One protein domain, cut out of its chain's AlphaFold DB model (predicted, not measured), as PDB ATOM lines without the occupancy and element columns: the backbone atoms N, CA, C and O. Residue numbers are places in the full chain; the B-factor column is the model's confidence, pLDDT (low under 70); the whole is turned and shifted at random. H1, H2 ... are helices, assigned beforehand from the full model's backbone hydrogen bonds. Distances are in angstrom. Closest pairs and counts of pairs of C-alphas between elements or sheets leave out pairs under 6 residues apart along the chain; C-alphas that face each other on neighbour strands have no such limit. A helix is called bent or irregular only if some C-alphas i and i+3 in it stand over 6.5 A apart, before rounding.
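What this domain is: This is residues 122 to 251 of the 283 residues of an uncharacterized protein of Ligilactobacillus salivarius (UniProt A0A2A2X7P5). A compact helical body has one long arm, residues 234 to 251 of H5. In the body H1 and H4a lie side by side, and H5a packs on H3. The class is all helix: 130 residues with named helices H1 to H5, only just compact, close to loose, radius of gyration 16.8 A, spanning 62 by 34 by 25 A.

Where its parts are: H5, residues 210 to 251, and H4, 184 to 204, each assigned as one helix by hydrogen bonds, are bent: C-alpha 223, ending H5a, is 7.3 A from 226, beginning H5b; 193, ending H4a, is 7.6 A from 196, beginning H4b. H5b, 37.6 A long, ends at (143.068, 131.061, 194.418). H1, 122 to 141, begins at (172.081, 133.433, 202.408); H2 is 146 to 150, H3 153 to 163.

How they stand to each other: H5a touches H3, closest C-alphas 211 and 154, 6.9 A. H4a touches H1, closest C-alphas 188 and 133, 5.3 A. Every O i to N i+4 pair is within hydrogen-bond range except in H1, 15 of 16.

The domain as a whole: The printed part has no cut. The link H3 to H4 is long. Residues 171, 172 and 176 have pLDDT under 70.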
ATOM      1  N   LEU A 122     171.682 132.189 203.073       84.69
ATOM      2  CA  LEU A 122     172.081 133.433 202.408       84.69
ATOM      3  C   LEU A 122     173.597 133.498 202.199       84.69
ATOM      4  O   LEU A 122     174.046 133.854 201.114       84.69
ATOM      5  N   ARG A 123     174.397 133.093 203.193       84.56
ATOM      6  CA  ARG A 123     175.863 133.045 203.054       84.56
ATOM      7  C   ARG A 123     176.316 132.042 201.999       84.56
ATOM      8  O   ARG A 123     177.181 132.368 201.192       84.56
ATOM      9  N   LYS A 124     175.738 130.837 201.980       88.94
ATOM     10  CA  LYS A 124     176.038 129.828 200.949       88.94
ATOM     11  C   LYS A 124     175.696 130.348 199.556       88.94
ATOM     12  O   LYS A 124     176.490 130.178 198.633       88.94
ATOM     13  N   GLN A 125     174.544 130.998 199.415       89.56
ATOM     14  CA  GLN A 125     174.130 131.588 198.153       89.56
ATOM     15  C   GLN A 125     175.070 132.722 197.726       89.56
ATOM     16  O   GLN A 125     175.547 132.698 196.595       89.56
ATOM     17  N   GLU A 126     175.381 133.679 198.608       87.44
ATOM     18  CA  GLU A 126     176.306 134.775 198.287       87.44
ATOM     19  C   GLU A 126     177.700 134.257 197.925       87.44
ATOM     20  O   GLU A 126     178.298 134.777 196.988       87.44
ATOM     21  N   ASN A 127     178.202 133.220 198.602       90.00
ATOM     22  CA  ASN A 127     179.494 132.614 198.274       90.00
ATOM     23  C   ASN A 127     179.491 131.983 196.879       90.00
ATOM     24  O   ASN A 127     180.424 132.200 196.113       90.00
ATOM     25  N   LYS A 128     178.426 131.259 196.522       93.50
ATOM     26  CA  LYS A 128     178.294 130.678 195.184       93.50
ATOM     27  C   LYS A 128     178.214 131.760 194.106       93.50
ATOM     28  O   LYS A 128     178.907 131.689 193.097       93.50
ATOM     29  N   GLU A 129     177.385 132.782 194.319       93.06
ATOM     30  CA  GLU A 129     177.270 133.896 193.371       93.06
ATOM     31  C   GLU A 129     178.591 134.678 193.259       93.06
ATOM     32  O   GLU A 129     178.952 135.145 192.179       93.06
ATOM     33  N   TRP A 130     179.334 134.805 194.361       92.75
ATOM     34  CA  TRP A 130     180.671 135.389 194.378       92.75
ATOM     35  C   TRP A 130     181.666 134.582 193.542       92.75
ATOM     36  O   TRP A 130     182.376 135.175 192.729       92.75
ATOM     37  N   GLU A 131     181.710 133.260 193.716       93.25
ATOM     38  CA  GLU A 131     182.574 132.365 192.937       93.25
ATOM     39  C   GLU A 131     182.294 132.509 191.438       93.25
ATOM     40  O   GLU A 131     183.220 132.726 190.659       93.25
ATOM     41  N   GLU A 132     181.020 132.531 191.038       95.69
ATOM     42  CA  GLU A 132     180.626 132.734 189.640       95.69
ATOM     43  C   GLU A 132     181.107 134.085 189.079       95.69
ATOM     44  O   GLU A 132     181.601 134.154 187.951       95.69
ATOM     45  N   VAL A 133     180.985 135.172 189.850       96.06
ATOM     46  CA  VAL A 133     181.492 136.497 189.449       96.06
ATOM     47  C   VAL A 133     183.014 136.486 189.333       96.06
ATOM     48  O   VAL A 133     183.565 137.045 188.380       96.06
ATOM     49  N   TYR A 134     183.692 135.879 190.305       95.38
ATOM     50  CA  TYR A 134     185.144 135.814 190.350       95.38
ATOM     51  C   TYR A 134     185.698 135.053 189.148       95.38
ATOM     52  O   TYR A 134     186.546 135.581 188.425       95.38
ATOM     53  N   ASP A 135     185.174 133.854 188.905       94.62
ATOM     54  CA  ASP A 135     185.603 132.975 187.824       94.62
ATOM     55  C   ASP A 135     185.317 133.603 186.463       94.62
ATOM     56  O   ASP A 135     186.195 133.633 185.598       94.62
ATOM     57  N   TYR A 136     184.135 134.199 186.282       96.75
ATOM     58  CA  TYR A 136     183.821 134.903 185.044       96.75
ATOM     59  C   TYR A 136     184.792 136.067 184.803       96.75
ATOM     60  O   TYR A 136     185.324 136.234 183.707       96.75
ATOM     61  N   PHE A 137     185.092 136.871 185.821       96.19
ATOM     62  CA  PHE A 137     186.026 137.978 185.644       96.19
ATOM     63  C   PHE A 137     187.464 137.499 185.379       96.19
ATOM     64  O   PHE A 137     188.142 138.014 184.488       96.19
ATOM     65  N   ALA A 138     187.940 136.502 186.123       95.25
ATOM     66  CA  ALA A 138     189.304 136.000 185.997       95.25
ATOM     67  C   ALA A 138     189.533 135.270 184.665       95.25
ATOM     68  O   ALA A 138     190.523 135.533 183.973       95.25
ATOM     69  N   TYR A 139     188.622 134.375 184.288       94.81
ATOM     70  CA  TYR A 139     188.803 133.491 183.141       94.81
ATOM     71  C   TYR A 139     188.206 134.068 181.860       94.81
ATOM     72  O   TYR A 139     188.897 134.105 180.851       94.81
ATOM     73  N   GLU A 140     186.981 134.597 181.896       94.94
ATOM     74  CA  GLU A 140     186.283 135.044 180.680       94.94
ATOM     75  C   GLU A 140     186.622 136.477 180.263       94.94
ATOM     76  O   GLU A 140     186.583 136.796 179.074       94.94
ATOM     77  N   ILE A 141     186.924 137.360 181.223       95.69
ATOM     78  CA  ILE A 141     187.281 138.757 180.932       95.69
ATOM     79  C   ILE A 141     188.796 138.923 180.814       95.69
ATOM     80  O   ILE A 141     189.291 139.518 179.856       95.69
ATOM     81  N   LEU A 142     189.559 138.426 181.790       94.06
ATOM     82  CA  LEU A 142     191.005 138.660 181.832       94.06
ATOM     83  C   LEU A 142     191.830 137.601 181.089       94.06
ATOM     84  O   LEU A 142     192.999 137.886 180.790       94.06
ATOM     85  N   ASN A 143     191.239 136.443 180.759       92.62
ATOM     86  CA  ASN A 143     191.911 135.268 180.188       92.62
ATOM     87  C   ASN A 143     193.107 134.805 181.039       92.62
ATOM     88  O   ASN A 143     194.190 134.515 180.524       92.62
ATOM     89  N   MET A 144     192.949 134.801 182.367       91.62
ATOM     90  CA  MET A 144     194.014 134.410 183.291       91.62
ATOM     91  C   MET A 144     194.146 132.894 183.402       91.62
ATOM     92  O   MET A 144     193.174 132.149 183.308       91.62
ATOM     93  N   ARG A 145     195.363 132.428 183.692       89.44
ATOM     94  CA  ARG A 145     195.576 131.028 184.080       89.44
ATOM     95  C   ARG A 145     195.108 130.798 185.527       89.44
ATOM     96  O   ARG A 145     195.261 131.703 186.350       89.44
ATOM     97  N   PRO A 146     194.651 129.585 185.893       86.94
ATOM     98  CA  PRO A 146     194.201 129.278 187.258       86.94
ATOM     99  C   PRO A 146     195.219 129.569 188.372       86.94
ATOM    100  O   PRO A 146     194.831 129.902 189.491       86.94
ATOM    101  N   SER A 147     196.522 129.452 188.093       84.38
ATOM    102  CA  SER A 147     197.580 129.813 189.048       84.38
ATOM    103  C   SER A 147     197.632 131.321 189.308       84.38
ATOM    104  O   SER A 147     197.659 131.752 190.452       84.38
ATOM    105  N   GLN A 148     197.547 132.129 188.249       83.38
ATOM    106  CA  GLN A 148     197.544 133.591 188.342       83.38
ATOM    107  C   GLN A 148     196.268 134.121 189.001       83.38
ATOM    108  O   GLN A 148     196.306 135.133 189.696       83.38
ATOM    109  N   ALA A 149     195.130 133.463 188.755       83.81
ATOM    110  CA  ALA A 149     193.845 133.870 189.302       83.81
ATOM    111  C   ALA A 149     193.823 133.735 190.828       83.81
ATOM    112  O   ALA A 149     193.457 134.687 191.504       83.81
ATOM    113  N   ARG A 150     194.264 132.604 191.394       76.62
ATOM    114  CA  ARG A 150     194.186 132.349 192.848       76.62
ATOM    115  C   ARG A 150     194.959 133.347 193.712       76.62
ATOM    116  O   ARG A 150     194.557 133.621 194.837       76.62
ATOM    117  N   GLU A 151     196.037 133.914 193.189       75.31
ATOM    118  CA  GLU A 151     196.911 134.819 193.944       75.31
ATOM    119  C   GLU A 151     196.511 136.300 193.807       75.31
ATOM    120  O   GLU A 151     197.052 137.171 194.497       75.31
ATOM    121  N   ASN A 152     195.543 136.623 192.940       83.12
ATOM    122  CA  ASN A 152     195.259 138.006 192.575       83.12
ATOM    123  C   ASN A 152     194.261 138.697 193.517       83.12
ATOM    124  O   ASN A 152     193.070 138.858 193.234       83.12
ATOM    125  N   LYS A 153     194.795 139.226 194.622       88.00
ATOM    126  CA  LYS A 153     194.035 140.033 195.595       88.00
ATOM    127  C   LYS A 153     193.372 141.272 194.980       88.00
ATOM    128  O   LYS A 153     192.368 141.748 195.510       88.00
ATOM    129  N   ALA A 154     193.902 141.816 193.881       88.50
ATOM    130  CA  ALA A 154     193.333 143.008 193.261       88.50
ATOM    131  C   ALA A 154     191.943 142.734 192.674       88.50
ATOM    132  O   ALA A 154     191.071 143.593 192.798       88.50
ATOM    133  N   ILE A 155     191.707 141.541 192.112       91.19
ATOM    134  CA  ILE A 155     190.378 141.130 191.636       91.19
ATOM    135  C   ILE A 155     189.394 141.126 192.805       91.19
ATOM    136  O   ILE A 155     188.372 141.810 192.749       91.19
ATOM    137  N   VAL A 156     189.761 140.447 193.899       90.31
ATOM    138  CA  VAL A 156     188.928 140.342 195.104       90.31
ATOM    139  C   VAL A 156     188.515 141.728 195.598       90.31
ATOM    140  O   VAL A 156     187.328 142.017 195.725       90.31
ATOM    141  N   TYR A 157     189.481 142.631 195.794       89.94
ATOM    142  CA  TYR A 157     189.193 143.970 196.304       89.94
ATOM    143  C   TYR A 157     188.359 144.829 195.348       89.94
ATOM    144  O   TYR A 157     187.601 145.690 195.794       89.94
ATOM    145  N   ARG A 158     188.507 144.649 194.034       91.19
ATOM    146  CA  ARG A 158     187.766 145.430 193.037       91.19
ATOM    147  C   ARG A 158     186.317 144.974 192.921       91.19
ATOM    148  O   ARG A 158     185.431 145.821 192.896       91.19
ATOM    149  N   LEU A 159     186.079 143.669 192.915       92.88
ATOM    150  CA  LEU A 159     184.730 143.111 192.865       92.88
ATOM    151  C   LEU A 159     183.974 143.338 194.178       92.88
ATOM    152  O   LEU A 159     182.817 143.751 194.159       92.88
ATOM    153  N   ALA A 160     184.650 143.187 195.317       90.31
ATOM    154  CA  ALA A 160     184.076 143.518 196.617       90.31
ATOM    155  C   ALA A 160     183.730 145.014 196.747       90.31
ATOM    156  O   ALA A 160     182.738 145.357 197.384       90.31
ATOM    157  N   ALA A 161     184.483 145.913 196.098       90.69
ATOM    158  CA  ALA A 161     184.111 147.327 196.036       90.69
ATOM    159  C   ALA A 161     182.763 147.530 195.318       90.69
ATOM    160  O   ALA A 161     181.919 148.283 195.804       90.69
ATOM    161  N   LEU A 162     182.523 146.824 194.206       92.38
ATOM    162  CA  LEU A 162     181.233 146.882 193.508       92.38
ATOM    163  C   LEU A 162     180.097 146.360 194.387       92.38
ATOM    164  O   LEU A 162     179.037 146.980 194.442       92.38
ATOM    165  N   ARG A 163     180.318 145.273 195.134       91.50
ATOM    166  CA  ARG A 163     179.298 144.705 196.031       91.50
ATOM    167  C   ARG A 163     178.739 145.733 197.019       91.50
ATOM    168  O   ARG A 163     177.556 145.670 197.350       91.50
ATOM    169  N   ILE A 164     179.561 146.703 197.427       88.31
ATOM    170  CA  ILE A 164     179.197 147.793 198.346       88.31
ATOM    171  C   ILE A 164     178.883 149.126 197.641       88.31
ATOM    172  O   ILE A 164     178.740 150.152 198.302       88.31
ATOM    173  N   GLY A 165     178.822 149.139 196.305       87.75
ATOM    174  CA  GLY A 165     178.501 150.333 195.519       87.75
ATOM    175  C   GLY A 165     179.629 151.364 195.476       87.75
ATOM    176  O   GLY A 165     179.374 152.561 195.361       87.75
ATOM    177  N   LYS A 166     180.891 150.936 195.597       87.44
ATOM    178  CA  LYS A 166     182.066 151.815 195.535       87.44
ATOM    179  C   LYS A 166     183.001 151.422 194.400       87.44
ATOM    180  O   LYS A 166     183.149 150.262 194.036       87.44
ATOM    181  N   LYS A 167     183.749 152.405 193.899       84.44
ATOM    182  CA  LYS A 167     184.807 152.169 192.905       84.44
ATOM    183  C   LYS A 167     186.045 151.483 193.505       84.44
ATOM    184  O   LYS A 167     186.807 150.834 192.789       84.44
ATOM    185  N   ARG A 168     186.288 151.668 194.808       84.62
ATOM    186  CA  ARG A 168     187.397 151.069 195.569       84.62
ATOM    187  C   ARG A 168     186.980 150.833 197.019       84.62
ATOM    188  O   ARG A 168     186.187 151.605 197.550       84.62
ATOM    189  N   LEU A 169     187.553 149.799 197.631       83.25
ATOM    190  CA  LEU A 169     187.419 149.533 199.060       83.25
ATOM    191  C   LEU A 169     188.312 150.455 199.885       83.25
ATOM    192  O   LEU A 169     189.451 150.735 199.503       83.25
ATOM    193  N   ASN A 170     187.802 150.831 201.050       78.31
ATOM    194  CA  ASN A 170     188.550 151.456 202.126       78.31
ATOM    195  C   ASN A 170     188.756 150.461 203.277       78.31
ATOM    196  O   ASN A 170     188.084 149.433 203.380       78.31
ATOM    197  N   ARG A 171     189.693 150.777 204.175       68.88
ATOM    198  CA  ARG A 171     189.913 149.981 205.385       68.88
ATOM    199  C   ARG A 171     188.649 150.003 206.254       68.88
ATOM    200  O   ARG A 171     188.172 151.080 206.592       68.88
ATOM    201  N   GLY A 172     188.151 148.824 206.629       67.00
ATOM    202  CA  GLY A 172     186.963 148.674 207.478       67.00
ATOM    203  C   GLY A 172     185.629 148.589 206.731       67.00
ATOM    204  O   GLY A 172     184.596 148.508 207.386       67.00
ATOM    205  N   ASP A 173     185.638 148.580 205.393       75.12
ATOM    206  CA  ASP A 173     184.419 148.368 204.610       75.12
ATOM    207  C   ASP A 173     183.838 146.960 204.833       75.12
ATOM    208  O   ASP A 173     184.557 145.959 204.824       75.12
ATOM    209  N   VAL A 174     182.516 146.897 205.001       72.19
ATOM    210  CA  VAL A 174     181.745 145.661 205.190       72.19
ATOM    211  C   VAL A 174     181.156 145.222 203.853       72.19
ATOM    212  O   VAL A 174     180.459 146.000 203.212       72.19
ATOM    213  N   ILE A 175     181.438 143.983 203.436       73.69
ATOM    214  CA  ILE A 175     181.138 143.491 202.076       73.69
ATOM    215  C   ILE A 175     179.896 142.585 202.033       73.69
ATOM    216  O   ILE A 175     179.164 142.594 201.047       73.69
ATOM    217  N   MET A 176     179.651 141.812 203.091       69.06
ATOM    218  CA  MET A 176     178.635 140.752 203.104       69.06
ATOM    219  C   MET A 176     177.278 141.249 203.592       69.06
ATOM    220  O   MET A 176     177.211 142.079 204.501       69.06
ATOM    221  N   GLY A 177     176.201 140.711 203.014       70.81
ATOM    222  CA  GLY A 177     174.837 140.926 203.502       70.81
ATOM    223  C   GLY A 177     174.317 142.365 203.433       70.81
ATOM    224  O   GLY A 177     173.282 142.639 204.032       70.81
ATOM    225  N   VAL A 178     175.001 143.283 202.739       76.19
ATOM    226  CA  VAL A 178     174.592 144.695 202.598       76.19
ATOM    227  C   VAL A 178     173.697 144.923 201.376       76.19
ATOM    228  O   VAL A 178     173.865 144.286 200.338       76.19
ATOM    229  N   GLU A 179     172.778 145.881 201.450       82.19
ATOM    230  CA  GLU A 179     171.895 146.301 200.344       82.19
ATOM    231  C   GLU A 179     172.400 147.554 199.602       82.19
ATOM    232  O   GLU A 179     171.873 147.911 198.552       82.19
ATOM    233  N   ALA A 180     173.420 148.234 200.132       79.44
ATOM    234  CA  ALA A 180     173.900 149.530 199.654       79.44
ATOM    235  C   ALA A 180     174.493 149.511 198.235       79.44
ATOM    236  O   ALA A 180     174.585 150.561 197.601       79.44
ATOM    237  N   GLY A 181     174.931 148.344 197.757       87.69
ATOM    238  CA  GLY A 181     175.609 148.186 196.474       87.69
ATOM    239  C   GLY A 181     174.871 147.292 195.487       87.69
ATOM    240  O   GLY A 181     173.642 147.242 195.447       87.69
ATOM    241  N   TYR A 182     175.641 146.594 194.657       92.00
ATOM    242  CA  TYR A 182     175.105 145.732 193.608       92.00
ATOM    243  C   TYR A 182     175.160 144.271 194.041       92.00
ATOM    244  O   TYR A 182     176.186 143.819 194.542       92.00
ATOM    245  N   SER A 183     174.084 143.518 193.807       91.94
ATOM    246  CA  SER A 183     174.110 142.064 193.986       91.94
ATOM    247  C   SER A 183     175.147 141.422 193.059       91.94
ATOM    248  O   SER A 183     175.417 141.932 191.966       91.94
ATOM    249  N   TYR A 184     175.705 140.278 193.458       93.62
ATOM    250  CA  TYR A 184     176.667 139.545 192.628       93.62
ATOM    251  C   TYR A 184     176.075 139.159 191.267       93.62
ATOM    252  O   TYR A 184     176.731 139.334 190.243       93.62
ATOM    253  N   LYS A 185     174.787 138.797 191.218       93.25
ATOM    254  CA  LYS A 185     174.044 138.623 189.956       93.25
ATOM    255  C   LYS A 185     174.095 139.853 189.048       93.25
ATOM    256  O   LYS A 185     174.376 139.726 187.859       93.25
ATOM    257  N   THR A 186     173.864 141.046 189.595       95.06
ATOM    258  CA  THR A 186     173.918 142.299 188.823       95.06
ATOM    259  C   THR A 186     175.324 142.564 188.293       95.06
ATOM    260  O   THR A 186     175.489 142.949 187.134       95.06
ATOM    261  N   ILE A 187     176.344 142.315 189.118       96.50
ATOM    262  CA  ILE A 187     177.749 142.433 188.716       96.50
ATOM    263  C   ILE A 187     178.046 141.469 187.557       96.50
ATOM    264  O   ILE A 187     178.564 141.901 186.526       96.50
ATOM    265  N   LEU A 188     177.647 140.198 187.674       97.12
ATOM    266  CA  LEU A 188     177.840 139.180 186.637       97.12
ATOM    267  C   LEU A 188     177.140 139.551 185.324       97.12
ATOM    268  O   LEU A 188     177.734 139.458 184.250       97.12
ATOM    269  N   TYR A 189     175.882 139.991 185.389       97.00
ATOM    270  CA  TYR A 189     175.146 140.432 184.202       97.00
ATOM    271  C   TYR A 189     175.798 141.638 183.542       97.00
ATOM    272  O   TYR A 189     175.868 141.698 182.316       97.00
ATOM    273  N   THR A 190     176.336 142.559 184.340       97.56
ATOM    274  CA  THR A 190     177.083 143.700 183.812       97.56
ATOM    275  C   THR A 190     178.325 143.230 183.071       97.56
ATOM    276  O   THR A 190     178.528 143.642 181.935       97.56
ATOM    277  N   MET A 191     179.115 142.319 183.649       97.69
ATOM    278  CA  MET A 191     180.296 141.756 182.983       97.69
ATOM    279  C   MET A 191     179.951 141.073 181.661       97.69
ATOM    280  O   MET A 191     180.625 141.310 180.663       97.69
ATOM    281  N   LYS A 192     178.885 140.264 181.639       97.31
ATOM    282  CA  LYS A 192     178.398 139.603 180.420       97.31
ATOM    283  C   LYS A 192     177.996 140.615 179.349       97.31
ATOM    284  O   LYS A 192     178.325 140.424 178.185       97.31
ATOM    285  N   TYR A 193     177.332 141.697 179.751       97.00
ATOM    286  CA  TYR A 193     176.924 142.772 178.850       97.00
ATOM    287  C   TYR A 193     178.124 143.515 178.241       97.00
ATOM    288  O   TYR A 193     178.139 143.765 177.040       97.00
ATOM    289  N   VAL A 194     179.151 143.829 179.040       97.12
ATOM    290  CA  VAL A 194     180.316 144.606 178.576       97.12
ATOM    291  C   VAL A 194     181.482 143.757 178.048       97.12
ATOM    292  O   VAL A 194     182.509 144.315 177.665       97.12
ATOM    293  N   LYS A 195     181.368 142.420 178.017       96.62
ATOM    294  CA  LYS A 195     182.476 141.510 177.655       96.62
ATOM    295  C   LYS A 195     183.096 141.842 176.297       96.62
ATOM    296  O   LYS A 195     184.320 141.933 176.193       96.62
ATOM    297  N   THR A 196     182.265 142.037 175.274       95.69
ATOM    298  CA  THR A 196     182.726 142.352 173.912       95.69
ATOM    299  C   THR A 196     183.502 143.664 173.890       95.69
ATOM    300  O   THR A 196     184.643 143.686 173.437       95.69
ATOM    301  N   GLN A 197     182.950 144.713 174.510       95.75
ATOM    302  CA  GLN A 197     183.608 146.015 174.628       95.75
ATOM    303  C   GLN A 197     184.972 145.901 175.325       95.75
ATOM    304  O   GLN A 197     185.961 146.458 174.858       95.75
ATOM    305  N   ILE A 198     185.052 145.161 176.437       95.75
ATOM    306  CA  ILE A 198     186.324 144.972 177.147       95.75
ATOM    307  C   ILE A 198     187.339 144.236 176.266       95.75
ATOM    308  O   ILE A 198     188.518 144.581 176.274       95.75
ATOM    309  N   THR A 199     186.894 143.242 175.499       95.19
ATOM    310  CA  THR A 199     187.772 142.430 174.648       95.19
ATOM    311  C   THR A 199     188.355 143.256 173.498       95.19
ATOM    312  O   THR A 199     189.557 143.185 173.243       95.19
ATOM    313  N   GLU A 200     187.546 144.099 172.856       95.00
ATOM    314  CA  GLU A 200     187.987 145.037 171.810       95.00
ATOM    315  C   GLU A 200     188.986 146.075 172.352       95.00
ATOM    316  O   GLU A 200     190.037 146.338 171.760       95.00
ATOM    317  N   GLU A 201     188.711 146.627 173.535       94.00
ATOM    318  CA  GLU A 201     189.620 147.551 174.221       94.00
ATOM    319  C   GLU A 201     190.932 146.866 174.635       94.00
ATOM    320  O   GLU A 201     192.006 147.469 174.591       94.00
ATOM    321  N   PHE A 202     190.871 145.586 175.007       94.94
ATOM    322  CA  PHE A 202     192.055 144.800 175.336       94.94
ATOM    323  C   PHE A 202     192.922 144.480 174.120       94.94
ATOM    324  O   PHE A 202     194.141 144.407 174.266       94.94
ATOM    325  N   ALA A 203     192.321 144.316 172.941       93.12
ATOM    326  CA  ALA A 203     193.049 144.094 171.695       93.12
ATOM    327  C   ALA A 203     193.721 145.374 171.169       93.12
ATOM    328  O   ALA A 203     194.808 145.317 170.597       93.12
ATOM    329  N   SER A 204     193.094 146.535 171.375       91.75
ATOM    330  CA  SER A 204     193.573 147.819 170.847       91.75
ATOM    331  C   SER A 204     194.602 148.524 171.738       91.75
ATOM    332  O   SER A 204     195.396 149.330 171.242       91.75
ATOM    333  N   ARG A 205     194.627 148.246 173.048       91.19
ATOM    334  CA  ARG A 205     195.486 148.956 174.010       91.19
ATOM    335  C   ARG A 205     196.609 148.096 174.566       91.19
ATOM    336  O   ARG A 205     196.457 146.911 174.840       91.19
ATOM    337  N   ARG A 206     197.743 148.746 174.838       90.88
ATOM    338  CA  ARG A 206     198.845 148.147 175.598       90.88
ATOM    339  C   ARG A 206     198.666 148.424 177.088       90.88
ATOM    340  O   ARG A 206     198.526 149.576 177.497       90.88
ATOM    341  N   PHE A 207     198.722 147.371 177.897       91.75
ATOM    342  CA  PHE A 207     198.681 147.462 179.356       91.75
ATOM    343  C   PHE A 207     200.082 147.271 179.929       91.75
ATOM    344  O   PHE A 207     200.819 146.391 179.495       91.75
ATOM    345  N   HIS A 208     200.430 148.101 180.911       87.50
ATOM    346  CA  HIS A 208     201.713 148.036 181.612       87.50
ATOM    347  C   HIS A 208     201.801 146.801 182.515       87.50
ATOM    348  O   HIS A 208     202.815 146.115 182.546       87.50
ATOM    349  N   ASP A 209     200.738 146.523 183.270       89.00
ATOM    350  CA  ASP A 209     200.659 145.398 184.192       89.00
ATOM    351  C   ASP A 209     199.224 144.857 184.294       89.00
ATOM    352  O   ASP A 209     198.258 145.427 183.766       89.00
ATOM    353  N   MET A 210     199.077 143.738 185.006       88.31
ATOM    354  CA  MET A 210     197.771 143.121 185.234       88.31
ATOM    355  C   MET A 210     196.845 144.033 186.051       88.31
ATOM    356  O   MET A 210     195.644 144.072 185.799       88.31
ATOM    357  N   ASN A 211     197.379 144.822 186.988       89.81
ATOM    358  CA  ASN A 211     196.568 145.747 187.781       89.81
ATOM    359  C   ASN A 211     195.964 146.863 186.925       89.81
ATOM    360  O   ASN A 211     194.809 147.231 187.134       89.81
ATOM    361  N   HIS A 212     196.707 147.397 185.957       89.56
ATOM    362  CA  HIS A 212     196.212 148.369 184.994       89.56
ATOM    363  C   HIS A 212     195.105 147.749 184.140       89.56
ATOM    364  O   HIS A 212     194.040 148.353 184.016       89.56
ATOM    365  N   LYS A 213     195.303 146.517 183.655       92.19
ATOM    366  CA  LYS A 213     194.290 145.766 182.895       92.19
ATOM    367  C   LYS A 213     193.001 145.551 183.702       92.19
ATOM    368  O   LYS A 213     191.914 145.874 183.225       92.19
ATOM    369  N   ILE A 214     193.125 145.110 184.958       92.88
ATOM    370  CA  ILE A 214     192.003 144.956 185.899       92.88
ATOM    371  C   ILE A 214     191.302 146.296 186.121       92.88
ATOM    372  O   ILE A 214     190.090 146.394 185.968       92.88
ATOM    373  N   ASN A 215     192.048 147.348 186.467       91.88
ATOM    374  CA  ASN A 215     191.478 148.670 186.728       91.88
ATOM    375  C   ASN A 215     190.711 149.206 185.516       91.88
ATOM    376  O   ASN A 215     189.672 149.835 185.700       91.88
ATOM    377  N   TYR A 216     191.205 148.951 184.304       94.44
ATOM    378  CA  TYR A 216     190.562 149.386 183.072       94.44
ATOM    379  C   TYR A 216     189.220 148.679 182.851       94.44
ATOM    380  O   TYR A 216     188.194 149.346 182.714       94.44
ATOM    381  N   ALA A 217     189.193 147.343 182.930       95.00
ATOM    382  CA  ALA A 217     187.946 146.573 182.861       95.00
ATOM    383  C   ALA A 217     186.935 147.019 183.929       95.00
ATOM    384  O   ALA A 217     185.755 147.208 183.640       95.00
ATOM    385  N   MET A 218     187.404 147.270 185.154       93.94
ATOM    386  CA  MET A 218     186.553 147.743 186.246       93.94
ATOM    387  C   MET A 218     185.938 149.119 185.981       93.94
ATOM    388  O   MET A 218     184.828 149.367 186.440       93.94
ATOM    389  N   VAL A 219     186.614 150.014 185.253       94.00
ATOM    390  CA  VAL A 219     186.030 151.306 184.851       94.00
ATOM    391  C   VAL A 219     184.884 151.100 183.863       94.00
ATOM    392  O   VAL A 219     183.839 151.723 184.025       94.00
ATOM    393  N   ILE A 220     185.046 150.202 182.888       94.12
ATOM    394  CA  ILE A 220     183.983 149.881 181.924       94.12
ATOM    395  C   ILE A 220     182.772 149.281 182.647       94.12
ATOM    396  O   ILE A 220     181.645 149.724 182.429       94.12
ATOM    397  N   ILE A 221     183.003 148.326 183.553       96.38
ATOM    398  CA  ILE A 221     181.939 147.720 184.367       96.38
ATOM    399  C   ILE A 221     181.252 148.789 185.221       96.38
ATOM    400  O   ILE A 221     180.030 148.899 185.194       96.38
ATOM    401  N   TRP A 222     182.024 149.615 185.933       94.75
ATOM    402  CA  TRP A 222     181.502 150.685 186.789       94.75
ATOM    403  C   TRP A 222     180.608 151.667 186.028       94.75
ATOM    404  O   TRP A 222     179.575 152.077 186.539       94.75
ATOM    405  N   ASN A 223     180.969 152.025 184.798       94.62
ATOM    406  CA  ASN A 223     180.180 152.971 184.008       94.62
ATOM    407  C   ASN A 223     178.843 152.386 183.514       94.62
ATOM    408  O   ASN A 223     177.945 153.147 183.172       94.62
ATOM    409  N   ASN A 224     178.700 151.057 183.479       94.75
ATOM    410  CA  ASN A 224     177.508 150.372 182.964       94.75
ATOM    411  C   ASN A 224     176.650 149.713 184.058       94.75
ATOM    412  O   ASN A 224     175.501 149.349 183.802       94.75
ATOM    413  N   ILE A 225     177.179 149.546 185.272       95.06
ATOM    414  CA  ILE A 225     176.519 148.754 186.317       95.06
ATOM    415  C   ILE A 225     175.196 149.369 186.784       95.06
ATOM    416  O   ILE A 225     174.250 148.630 187.036       95.06
ATOM    417  N   ASP A 226     175.079 150.698 186.822       92.88
ATOM    418  CA  ASP A 226     173.827 151.374 187.190       92.88
ATOM    419  C   ASP A 226     172.716 151.131 186.167       92.88
ATOM    420  O   ASP A 226     171.571 150.857 186.537       92.88
ATOM    421  N   PHE A 227     173.061 151.159 184.877       94.31
ATOM    422  CA  PHE A 227     172.128 150.859 183.793       94.31
ATOM    423  C   PHE A 227     171.595 149.426 183.902       94.31
ATOM    424  O   PHE A 227     170.384 149.193 183.842       94.31
ATOM    425  N   ILE A 228     172.489 148.460 184.126       95.44
ATOM    426  CA  ILE A 228     172.108 147.053 184.283       95.44
ATOM    427  C   ILE A 228     171.318 146.836 185.575       95.44
ATOM    428  O   ILE A 228     170.287 146.171 185.539       95.44
ATOM    429  N   ASN A 229     171.722 147.446 186.688       94.06
ATOM    430  CA  ASN A 229     170.995 147.384 187.957       94.06
ATOM    431  C   ASN A 229     169.552 147.890 187.810       94.06
ATOM    432  O   ASN A 229     168.615 147.255 188.294       94.06
ATOM    433  N   GLY A 230     169.354 148.997 187.087       92.31
ATOM    434  CA  GLY A 230     168.023 149.514 186.766       92.31
ATOM    435  C   GLY A 230     167.163 148.498 186.007       92.31
ATOM    436  O   GLY A 230     165.995 148.302 186.349       92.31
ATOM    437  N   ARG A 231     167.750 147.798 185.027       92.19
ATOM    438  CA  ARG A 231     167.071 146.740 184.262       92.19
ATOM    439  C   ARG A 231     166.757 145.508 185.104       92.19
ATOM    440  O   ARG A 231     165.641 145.003 185.026       92.19
ATOM    441  N   VAL A 232     167.697 145.048 185.928       91.38
ATOM    442  CA  VAL A 232     167.497 143.901 186.830       91.38
ATOM    443  C   VAL A 232     166.343 144.177 187.790       91.38
ATOM    444  O   VAL A 232     165.385 143.411 187.818       91.38
ATOM    445  N   LYS A 233     166.349 145.336 188.456       89.19
ATOM    446  CA  LYS A 233     165.263 145.748 189.358       89.19
ATOM    447  C   LYS A 233     163.919 145.924 188.651       89.19
ATOM    448  O   LYS A 233     162.868 145.789 189.271       89.19
ATOM    449  N   ALA A 234     163.907 146.308 187.375       89.19
ATOM    450  CA  ALA A 234     162.670 146.375 186.597       89.19
ATOM    451  C   ALA A 234     162.121 144.971 186.301       89.19
ATOM    452  O   ALA A 234     160.926 144.738 186.470       89.19
ATOM    453  N   MET A 235     162.993 144.030 185.928       88.62
ATOM    454  CA  MET A 235     162.613 142.634 185.692       88.62
ATOM    455  C   MET A 235     162.130 141.938 186.967       88.62
ATOM    456  O   MET A 235     161.143 141.213 186.917       88.62
ATOM    457  N   GLU A 236     162.790 142.161 188.105       88.44
ATOM    458  CA  GLU A 236     162.368 141.615 189.404       88.44
ATOM    459  C   GLU A 236     160.962 142.098 189.775       88.44
ATOM    460  O   GLU A 236     160.087 141.279 190.043       88.44
ATOM    461  N   ARG A 237     160.695 143.404 189.644       87.38
ATOM    462  CA  ARG A 237     159.355 143.970 189.872       87.38
ATOM    463  C   ARG A 237     158.290 143.370 188.956       87.38
ATOM    464  O   ARG A 237     157.177 143.105 189.397       87.38
ATOM    465  N   GLN A 238     158.608 143.147 187.681       86.62
ATOM    466  CA  GLN A 238     157.672 142.503 186.755       86.62
ATOM    467  C   GLN A 238     157.386 141.052 187.153       86.62
ATOM    468  O   GLN A 238     156.227 140.643 187.146       86.62
ATOM    469  N   LYS A 239     158.413 140.290 187.546       89.81
ATOM    470  CA  LYS A 239     158.246 138.909 188.018       89.81
ATOM    471  C   LYS A 239     157.355 138.844 189.253       89.81
ATOM    472  O   LYS A 239     156.389 138.086 189.249       89.81
ATOM    473  N   GLU A 240     157.599 139.696 190.244       86.81
ATOM    474  CA  GLU A 240     156.770 139.777 191.453       86.81
ATOM    475  C   GLU A 240     155.293 140.038 191.121       86.81
ATOM    476  O   GLU A 240     154.410 139.349 191.630       86.81
ATOM    477  N   LEU A 241     155.008 140.978 190.211       86.31
ATOM    478  CA  LEU A 241     153.637 141.262 189.772       86.31
ATOM    479  C   LEU A 241     152.980 140.044 189.107       86.31
ATOM    480  O   LEU A 241     151.836 139.714 189.428       86.31
ATOM    481  N   THR A 242     153.704 139.343 188.231       87.69
ATOM    482  CA  THR A 242     153.185 138.130 187.577       87.69
ATOM    483  C   THR A 242     152.955 136.984 188.565       87.69
ATOM    484  O   THR A 242     151.960 136.266 188.463       87.69
ATOM    485  N   GLU A 243     153.816 136.827 189.572       88.19
ATOM    486  CA  GLU A 243     153.646 135.824 190.628       88.19
ATOM    487  C   GLU A 243     152.427 136.122 191.509       88.19
ATOM    488  O   GLU A 243     151.665 135.222 191.862       88.19
ATOM    489  N   ILE A 244     152.194 137.392 191.838       87.69
ATOM    490  CA  ILE A 244     150.996 137.808 192.573       87.69
ATOM    491  C   ILE A 244     149.739 137.525 191.744       87.69
ATOM    492  O   ILE A 244     148.758 136.994 192.268       87.69
ATOM    493  N   GLU A 245     149.749 137.855 190.453       86.69
ATOM    494  CA  GLU A 245     148.596 137.637 189.580       86.69
ATOM    495  C   GLU A 245     148.293 136.147 189.378       86.69
ATOM    496  O   GLU A 245     147.138 135.726 189.462       86.69
ATOM    497  N   THR A 246     149.320 135.324 189.172       87.56
ATOM    498  CA  THR A 246     149.172 133.865 189.051       87.56
ATOM    499  C   THR A 246     148.629 133.240 190.334       87.56
ATOM    500  O   THR A 246     147.685 132.452 190.257       87.56
ATOM    501  N   LYS A 247     149.125 133.646 191.512       89.94
ATOM    502  CA  LYS A 247     148.575 133.218 192.811       89.94
ATOM    503  C   LYS A 247     147.106 133.611 192.971       89.94
ATOM    504  O   LYS A 247     146.303 132.777 193.378       89.94
ATOM    505  N   LYS A 248     146.727 134.837 192.591       89.19
ATOM    506  CA  LYS A 248     145.320 135.282 192.602       89.19
ATOM    507  C   LYS A 248     144.442 134.442 191.674       89.19
ATOM    508  O   LYS A 248     143.364 134.027 192.077       89.19
ATOM    509  N   ARG A 249     144.905 134.151 190.453       83.62
ATOM    510  CA  ARG A 249     144.170 133.309 189.492       83.62
ATOM    511  C   ARG A 249     144.006 131.871 189.983       83.62
ATOM    512  O   ARG A 249     142.963 131.275 189.741       83.62
ATOM    513  N   LEU A 250     145.019 131.312 190.644       87.44
ATOM    514  CA  LEU A 250     144.940 129.978 191.245       87.44
ATOM    515  C   LEU A 250     143.945 129.951 192.409       87.44
ATOM    516  O   LEU A 250     143.066 129.095 192.416       87.44
ATOM    517  N   ALA A 251     144.016 130.930 193.314       86.44
ATOM    518  CA  ALA A 251     143.068 131.061 194.418       86.44
ATOM    519  C   ALA A 251     141.623 131.248 193.922       86.44
ATOM    520  O   ALA A 251     140.696 130.676 194.485       86.44
TER     521      ALA A 251